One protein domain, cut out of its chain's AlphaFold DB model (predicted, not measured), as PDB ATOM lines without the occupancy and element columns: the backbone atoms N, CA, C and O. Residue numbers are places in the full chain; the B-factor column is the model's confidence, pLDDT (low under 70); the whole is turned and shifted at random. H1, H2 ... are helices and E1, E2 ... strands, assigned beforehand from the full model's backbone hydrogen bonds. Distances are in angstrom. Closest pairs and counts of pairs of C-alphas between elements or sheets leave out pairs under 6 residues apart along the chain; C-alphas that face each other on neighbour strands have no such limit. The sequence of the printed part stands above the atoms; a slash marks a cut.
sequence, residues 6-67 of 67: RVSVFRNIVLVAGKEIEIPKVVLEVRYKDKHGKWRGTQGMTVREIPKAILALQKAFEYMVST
ATOM      1  N   ARG A   6      34.501  27.196  25.594       87.81
ATOM      2  CA  ARG A   6      35.915  27.551  25.713       87.81
ATOM      3  C   ARG A   6      36.283  28.561  24.635       87.81
ATOM      4  O   ARG A   6      35.989  28.339  23.470       87.81
ATOM      5  N   VAL A   7      36.986  29.619  25.028       90.44
ATOM      6  CA  VAL A   7      37.638  30.540  24.094       90.44
ATOM      7  C   VAL A   7      39.145  30.325  24.167       90.44
ATOM      8  O   VAL A   7      39.702  30.194  25.257       90.44
ATOM      9  N   SER A   8      39.783  30.267  23.006       89.88
ATOM     10  CA  SER A   8      41.232  30.220  22.833       89.88
ATOM     11  C   SER A   8      41.669  31.503  22.136       89.88
ATOM     12  O   SER A   8      41.147  31.826  21.070       89.88
ATOM     13  N   VAL A   9      42.603  32.231  22.745       88.25
ATOM     14  CA  VAL A   9      43.164  33.487  22.229       88.25
ATOM     15  C   VAL A   9      44.532  33.183  21.633       88.25
ATOM     16  O   VAL A   9      45.313  32.444  22.229       88.25
ATOM     17  N   PHE A  10      44.823  33.732  20.461       88.56
ATOM     18  CA  PHE A  10      46.109  33.584  19.797       88.56
ATOM     19  C   PHE A  10      46.449  34.845  19.013       88.56
ATOM     20  O   PHE A  10      45.577  35.611  18.610       88.56
ATOM     21  N   ARG A  11      47.740  35.059  18.803       83.50
ATOM     22  CA  ARG A  11      48.284  36.179  18.044       83.50
ATOM     23  C   ARG A  11      48.920  35.605  16.791       83.50
ATOM     24  O   ARG A  11      49.870  34.834  16.880       83.50
ATOM     25  N   ASN A  12      48.320  35.883  15.640       82.88
ATOM     26  CA  ASN A  12      48.833  35.401  14.368       82.88
ATOM     27  C   ASN A  12      49.730  36.473  13.755       82.88
ATOM     28  O   ASN A  12      49.263  37.585  13.524       82.88
ATOM     29  N   ILE A  13      50.987  36.144  13.477       82.62
ATOM     30  CA  ILE A  13      51.911  37.061  12.808       82.62
ATOM     31  C   ILE A  13      51.724  36.871  11.306       82.62
ATOM     32  O   ILE A  13      51.945  35.782  10.776       82.62
ATOM     33  N   VAL A  14      51.269  37.916  10.620       84.31
ATOM     34  CA  VAL A  14      51.069  37.905   9.170       84.31
ATOM     35  C   VAL A  14      52.025  38.902   8.535       84.31
ATOM     36  O   VAL A  14      52.073  40.068   8.920       84.31
ATOM     37  N   LEU A  15      52.777  38.446   7.536       82.75
ATOM     38  CA  LEU A  15      53.618  39.297   6.700       82.75
ATOM     39  C   LEU A  15      52.753  39.957   5.626       82.75
ATOM     40  O   LEU A  15      52.333  39.311   4.667       82.75
ATOM     41  N   VAL A  16      52.490  41.253   5.783       81.44
ATOM     42  CA  VAL A  16      51.783  42.064   4.786       81.44
ATOM     43  C   VAL A  16      52.753  43.118   4.266       81.44
ATOM     44  O   VAL A  16      53.228  43.962   5.021       81.44
ATOM     45  N   ALA A  17      53.071  43.058   2.970       79.31
ATOM     46  CA  ALA A  17      53.970  44.008   2.304       79.31
ATOM     47  C   ALA A  17      55.350  44.168   2.991       79.31
ATOM     48  O   ALA A  17      55.868  45.275   3.118       79.31
ATOM     49  N   GLY A  18      55.933  43.060   3.467       83.75
ATOM     50  CA  GLY A  18      57.245  43.051   4.131       83.75
ATOM     51  C   GLY A  18      57.246  43.566   5.574       83.75
ATOM     52  O   GLY A  18      58.307  43.624   6.188       83.75
ATOM     53  N   LYS A  19      56.081  43.917   6.131       81.25
ATOM     54  CA  LYS A  19      55.910  44.233   7.552       81.25
ATOM     55  C   LYS A  19      55.203  43.085   8.260       81.25
ATOM     56  O   LYS A  19      54.188  42.581   7.779       81.25
ATOM     57  N   GLU A  20      55.741  42.688   9.405       82.94
ATOM     58  CA  GLU A  20      55.082  41.758  10.317       82.94
ATOM     59  C   GLU A  20      53.974  42.499  11.065       82.94
ATOM     60  O   GLU A  20      54.221  43.485  11.759       82.94
ATOM     61  N   ILE A  21      52.737  42.046  10.882       84.69
ATOM     62  CA  ILE A  21      51.566  42.566  11.580       84.69
ATOM     63  C   ILE A  21      51.032  41.451  12.474       84.69
ATOM     64  O   ILE A  21      50.699  40.363  12.002       84.69
ATOM     65  N   GLU A  22      50.940  41.727  13.771       83.19
ATOM     66  CA  GLU A  22      50.333  40.826  14.743       83.19
ATOM     67  C   GLU A  22      48.811  41.020  14.732       83.19
ATOM     68  O   GLU A  22      48.298  42.096  15.041       83.19
ATOM     69  N   ILE A  23      48.076  39.978  14.349       84.94
ATOM     70  CA  ILE A  23      46.614  39.978  14.309       84.94
ATOM     71  C   ILE A  23      46.103  39.119  15.472       84.94
ATOM     72  O   ILE A  23      46.225  37.886  15.419       84.94
ATOM     73  N   PRO A  24      45.515  39.726  16.521       84.75
ATOM     74  CA  PRO A  24      44.873  38.969  17.582       84.75
ATOM     75  C   PRO A  24      43.638  38.262  17.021       84.75
ATOM     76  O   PRO A  24      42.804  38.851  16.332       84.75
ATOM     77  N   LYS A  25      43.521  36.969  17.305       88.75
ATOM     78  CA  LYS A  25      42.428  36.123  16.845       88.75
ATOM     79  C   LYS A  25      41.948  35.231  17.981       88.75
ATOM     80  O   LYS A  25      42.708  34.794  18.842       88.75
ATOM     81  N   VAL A  26      40.648  34.975  17.978       90.69
ATOM     82  CA  VAL A  26      39.964  34.183  18.998       90.69
ATOM     83  C   VAL A  26      39.159  33.078  18.338       90.69
ATOM     84  O   VAL A  26      38.541  33.283  17.295       90.69
ATOM     85  N   VAL A  27      39.170  31.899  18.951       90.75
ATOM     86  CA  VAL A  27      38.365  30.744  18.537       90.75
ATOM     87  C   VAL A  27      37.522  30.296  19.718       90.75
ATOM     88  O   VAL A  27      38.049  30.019  20.795       90.75
ATOM     89  N   LEU A  28      36.209  30.234  19.503       90.88
ATOM     90  CA  LEU A  28      35.243  29.703  20.454       90.88
ATOM     91  C   LEU A  28      34.879  28.266  20.065       90.88
ATOM     92  O   LEU A  28      34.521  27.995  18.922       90.88
ATOM     93  N   GLU A  29      34.916  27.368  21.042       91.50
ATOM     94  CA  GLU A  29      34.518  25.971  20.899       91.50
ATOM     95  C   GLU A  29      33.564  25.573  22.025       91.50
ATOM     96  O   GLU A  29      33.787  25.891  23.197       91.50
ATOM     97  N   VAL A  30      32.526  24.817  21.678       90.56
ATOM     98  CA  VAL A  30      31.644  24.158  22.644       90.56
ATOM     99  C   VAL A  30      32.022  22.683  22.719       90.56
ATOM    100  O   VAL A  30      32.038  21.989  21.700       90.56
ATOM    101  N   ARG A  31      32.345  22.184  23.918       89.44
ATOM    102  CA  ARG A  31      32.694  20.777  24.139       89.44
ATOM    103  C   ARG A  31      31.510  19.977  24.651       89.44
ATOM    104  O   ARG A  31      30.919  20.313  25.671       89.44
ATOM    105  N   TYR A  32      31.241  18.859  23.993       88.06
ATOM    106  CA  TYR A  32      30.241  17.894  24.422       88.06
ATOM    107  C   TYR A  32      30.823  16.484  24.392       88.06
ATOM    108  O   TYR A  32      31.798  16.201  23.687       88.06
ATOM    109  N   LYS A  33      30.235  15.599  25.192       88.56
ATOM    110  CA  LYS A  33      30.594  14.185  25.218       88.56
ATOM    111  C   LYS A  33      29.725  13.454  24.199       88.56
ATOM    112  O   LYS A  33      28.502  13.579  24.235       88.56
ATOM    113  N   ASP A  34      30.351  12.752  23.261       87.44
ATOM    114  CA  ASP A  34      29.627  11.941  22.285       87.44
ATOM    115  C   ASP A  34      29.132  10.616  22.901       87.44
ATOM    116  O   ASP A  34      29.434  10.283  24.050       87.44
ATOM    117  N   LYS A  35      28.357   9.846  22.126       91.50
ATOM    118  CA  LYS A  35      27.797   8.552  22.555       91.50
ATOM    119  C   LYS A  35      28.866   7.503  22.894       91.50
ATOM    120  O   LYS A  35      28.572   6.554  23.608       91.50
ATOM    121  N   HIS A  36      30.095   7.679  22.408       90.06
ATOM    122  CA  HIS A  36      31.239   6.806  22.683       90.06
ATOM    123  C   HIS A  36      32.087   7.320  23.854       90.06
ATOM    124  O   HIS A  36      33.165   6.800  24.128       90.06
ATOM    125  N   GLY A  37      31.621   8.362  24.545       89.31
ATOM    126  CA  GLY A  37      32.299   8.951  25.687       89.31
ATOM    127  C   GLY A  37      33.474   9.863  25.330       89.31
ATOM    128  O   GLY A  37      34.152  10.345  26.241       89.31
ATOM    129  N   LYS A  38      33.710  10.140  24.043       91.19
ATOM    130  CA  LYS A  38      34.797  11.005  23.585       91.19
ATOM    131  C   LYS A  38      34.343  12.461  23.588       91.19
ATOM    132  O   LYS A  38      33.243  12.803  23.156       91.19
ATOM    133  N   TRP A  39      35.215  13.343  24.067       87.56
ATOM    134  CA  TRP A  39      34.991  14.782  23.989       87.56
ATOM    135  C   TRP A  39      35.157  15.268  22.551       87.56
ATOM    136  O   TRP A  39      36.226  15.116  21.956       87.56
ATOM    137  N   ARG A  40      34.119  15.903  22.009       88.06
ATOM    138  CA  ARG A  40      34.148  16.576  20.708       88.06
ATOM    139  C   ARG A  40      33.925  18.071  20.877       88.06
ATOM    140  O   ARG A  40      33.329  18.505  21.858       88.06
ATOM    141  N   GLY A  41      34.488  18.843  19.953       87.31
ATOM    142  CA  GLY A  41      34.243  20.276  19.825       87.31
ATOM    143  C   GLY A  41      33.260  20.529  18.688       87.31
ATOM    144  O   GLY A  41      33.312  19.841  17.671       87.31
ATOM    145  N   THR A  42      32.372  21.499  18.862       85.88
ATOM    146  CA  THR A  42      31.509  22.025  17.803       85.88
ATOM    147  C   THR A  42      31.505  23.551  17.848       85.88
ATOM    148  O   THR A  42      31.756  24.153  18.895       85.88
ATOM    149  N   GLN A  43      31.229  24.163  16.699       83.38
ATOM    150  CA  GLN A  43      30.937  25.595  16.583       83.38
ATOM    151  C   GLN A  43      29.428  25.874  16.676       83.38
ATOM    152  O   GLN A  43      29.020  27.007  16.913       83.38
ATOM    153  N   GLY A  44      28.595  24.841  16.509       81.50
ATOM    154  CA  GLY A  44      27.153  24.934  16.696       81.50
ATOM    155  C   GLY A  44      26.803  24.988  18.178       81.50
ATOM    156  O   GLY A  44      27.278  24.167  18.959       81.50
ATOM    157  N   MET A  45      25.962  25.943  18.558       87.50
ATOM    158  CA  MET A  45      25.554  26.160  19.943       87.50
ATOM    159  C   MET A  45      24.036  26.213  20.067       87.50
ATOM    160  O   MET A  45      23.330  26.658  19.167       87.50
ATOM    161  N   THR A  46      23.537  25.756  21.207       87.25
ATOM    162  CA  THR A  46      22.129  25.856  21.594       87.25
ATOM    163  C   THR A  46      21.868  27.161  22.344       87.25
ATOM    164  O   THR A  46      22.784  27.779  22.884       87.25
ATOM    165  N   VAL A  47      20.595  27.557  22.471       90.88
ATOM    166  CA  VAL A  47      20.181  28.783  23.190       90.88
ATOM    167  C   VAL A  47      20.755  28.866  24.614       90.88
ATOM    168  O   VAL A  47      21.067  29.948  25.099       90.88
ATOM    169  N   ARG A  48      20.975  27.723  25.278       89.31
ATOM    170  CA  ARG A  48      21.561  27.650  26.629       89.31
ATOM    171  C   ARG A  48      23.060  27.943  26.676       89.31
ATOM    172  O   ARG A  48      23.591  28.283  27.733       89.31
ATOM    173  N   GLU A  49      23.750  27.759  25.561       89.25
ATOM    174  CA  GLU A  49      25.192  27.954  25.442       89.25
ATOM    175  C   GLU A  49      25.527  29.372  24.985       89.25
ATOM    176  O   GLU A  49      26.571  29.876  25.380       89.25
ATOM    177  N   ILE A  50      24.614  30.054  24.281       90.50
ATOM    178  CA  ILE A  50      24.756  31.463  23.877       90.50
ATOM    179  C   ILE A  50      25.181  32.377  25.043       90.50
ATOM    180  O   ILE A  50      26.221  33.025  24.921       90.50
ATOM    181  N   PRO A  51      24.486  32.429  26.201       92.88
ATOM    182  CA  PRO A  51      24.899  33.324  27.286       92.88
ATOM    183  C   PRO A  51      26.275  32.958  27.868       92.88
ATOM    184  O   PRO A  51      27.038  33.834  28.268       92.88
ATOM    185  N   LYS A  52      26.636  31.668  27.869       90.56
ATOM    186  CA  LYS A  52      27.950  31.193  28.338       90.56
ATOM    187  C   LYS A  52      29.062  31.545  27.351       90.56
ATOM    188  O   LYS A  52      30.160  31.899  27.773       90.56
ATOM    189  N   ALA A  53      28.768  31.466  26.055       90.69
ATOM    190  CA  ALA A  53      29.646  31.894  24.979       90.69
ATOM    191  C   ALA A  53      29.905  33.402  25.045       90.69
ATOM    192  O   ALA A  53      31.062  33.806  24.993       90.69
ATOM    193  N   ILE A  54      28.863  34.217  25.250       93.00
ATOM    194  CA  ILE A  54      28.996  35.672  25.429       93.00
ATOM    195  C   ILE A  54      29.915  35.980  26.612       93.00
ATOM    196  O   ILE A  54      30.877  36.724  26.446       93.00
ATOM    197  N   LEU A  55      29.689  35.361  27.775       93.31
ATOM    198  CA  LEU A  55      30.544  35.569  28.948       93.31
ATOM    199  C   LEU A  55      32.002  35.165  28.676       93.31
ATOM    200  O   LEU A  55      32.933  35.873  29.054       93.31
ATOM    201  N   ALA A  56      32.218  34.033  28.006       91.44
ATOM    202  CA  ALA A  56      33.561  33.577  27.664       91.44
ATOM    203  C   ALA A  56      34.262  34.529  26.678       91.44
ATOM    204  O   ALA A  56      35.454  34.792  26.832       91.44
ATOM    205  N   LEU A  57      33.529  35.067  25.699       91.44
ATOM    206  CA  LEU A  57      34.034  36.059  24.749       91.44
ATOM    207  C   LEU A  57      34.343  37.393  25.431       91.44
ATOM    208  O   LEU A  57      35.389  37.969  25.157       91.44
ATOM    209  N   GLN A  58      33.495  37.847  26.356       93.69
ATOM    210  CA  GLN A  58      33.752  39.044  27.161       93.69
ATOM    211  C   GLN A  58      35.052  38.901  27.954       93.69
ATOM    212  O   GLN A  58      35.906  39.777  27.883       93.69
ATOM    213  N   LYS A  59      35.265  37.763  28.629       91.06
ATOM    214  CA  LYS A  59      36.522  37.500  29.350       91.06
ATOM    215  C   LYS A  59      37.739  37.409  28.436       91.06
ATOM    216  O   LYS A  59      38.814  37.865  28.810       91.06
ATOM    217  N   ALA A  60      37.583  36.846  27.242       89.75
ATOM    218  CA  ALA A  60      38.662  36.822  26.263       89.75
ATOM    219  C   ALA A  60      38.999  38.228  25.747       89.75
ATOM    220  O   ALA A  60      40.171  38.548  25.580       89.75
ATOM    221  N   PHE A  61      37.988  39.071  25.527       91.31
ATOM    222  CA  PHE A  61      38.179  40.466  25.151       91.31
ATOM    223  C   PHE A  61      38.866  41.264  26.261       91.31
ATOM    224  O   PHE A  61      39.859  41.927  25.982       91.31
ATOM    225  N   GLU A  62      38.404  41.135  27.510       91.19
ATOM    226  CA  GLU A  62      39.060  41.735  28.679       91.19
ATOM    227  C   GLU A  62      40.550  41.367  28.716       91.19
ATOM    228  O   GLU A  62      41.389  42.253  28.810       91.19
ATOM    229  N   TYR A  63      40.882  40.081  28.550       89.31
ATOM    230  CA  TYR A  63      42.269  39.601  28.533       89.31
ATOM    231  C   TYR A  63      43.111  40.195  27.390       89.31
ATOM    232  O   TYR A  63      44.287  40.508  27.578       89.31
ATOM    233  N   MET A  64      42.524  40.346  26.200       85.56
ATOM    234  CA  MET A  64      43.217  40.917  25.041       85.56
ATOM    235  C   MET A  64      43.464  42.420  25.179       85.56
ATOM    236  O   MET A  64      44.478  42.888  24.683       85.56
ATOM    237  N   VAL A  65      42.553  43.163  25.811       88.12
ATOM    238  CA  VAL A  65      42.681  44.620  25.993       88.12
ATOM    239  C   VAL A  65      43.523  44.973  27.219       88.12
ATOM    240  O   VAL A  65      44.150  46.025  27.245       88.12
ATOM    241  N   SER A  66      43.557  44.110  28.238       79.25
ATOM    242  CA  SER A  66      44.382  44.321  29.433       79.25
ATOM    243  C   SER A  66      45.871  44.017  29.232       79.25
ATOM    244  O   SER A  66      46.641  44.237  30.164       79.25
ATOM    245  N   THR A  67      46.255  43.444  28.086       55.34
ATOM    246  CA  THR A  67      47.640  43.079  27.740       55.34
ATOM    247  C   THR A  67      48.191  44.050  26.712       55.34
ATOM    248  O   THR A  67      49.316  44.548  26.924       55.34
TER     249      THR A  67
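What this domain is: This is residues 6 to 67 of the 67 residues of an uncharacterized protein of Lentisphaerae bacterium RIFOXYA12_FULL_48_11 (UniProt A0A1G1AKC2). The domain is a long, narrow, twisted ribbon of strands with one helix packed over one of its faces. E1 and E2 form the long hairpin that makes most of the length, the short strand E3 folds back beside the last residues of E2, and H1 lies slantwise over E1 and E2, near Val 7 and Leu 28, leaving the other face without a named helix. The printed part has 62 residues, with three named strands and one named helix in the order E1, E2, E3, H1; the sheet order is E1, E2, E3, antiparallel throughout, and the class is mixed, helices and strands. The whole is only just loose, close to extended, with a radius of gyration of the C-alphas of 15.4 A, and the C-alphas span 49 by 25 by 17 A.

Where its parts are: E1 is residues 6 to 16, 30.0 A from first to last C-alpha, and begins at C-alpha 6 at (35.915, 27.551, 25.713). E2, residues 19 to 33, is the longest strand at 43.1 A and ends at C-alpha 33 at (30.594, 14.185, 25.218). E3 is residues 39 to 42, 10.1 A long. H1 is residues 50 to 65, 22.3 A long, and ends at C-alpha 65 at (42.681, 44.620, 25.993).

How they stand to each other: E1, E2 and E3 form a meander, each strand the antiparallel neighbour of the one before. In the hairpin of E1 and E2 the directions stand at 155 degrees, and N 8 and O 27 at 2.8 A and N 16 and O 19 at 2.9 A are within hydrogen-bond range. In the hairpin of E2 and E3 the angle is 122 degrees, with N 32 and O 40 within hydrogen-bond range at 3.0 A. The pairing of E2 is staggered: its residues 19 to 29 pair with E1 and its residues 30 to 33 with E3. E1 and E3 are the edge strands and are apart. The sheet is strongly twisted, but only just, with C-alphas up to 4.4 A off its best plane. H1 is on the sheet, making two layers, helix and sheet, at a height over the sheet of 9.4 A. It lies over E1 and E2 and runs slantwise to the strands, at 44 degrees to E1 on the local plane. The closest C-alphas of E1 and H1 are those of Val 7 and Ala 56, 6.2 A apart; those of E2 and H1 are Leu 28 and Ala 53, 7.5 A apart. In H1 every O i to N i+4 pair is within hydrogen-bond range.

The domain as a whole: The outline is elongated, and the two C-alphas farthest apart, those of Gly 18 and Lys 35, are 49.0 A apart. The printed part has no cut and ends at residue 67, the chain's last residue. The links E1 to E2 and E2 to E3 are tight, the link E3 to H1 is short, and no link is long. The mean pLDDT of the printed part is 87.3, and residue 67 is the one printed residue under 70.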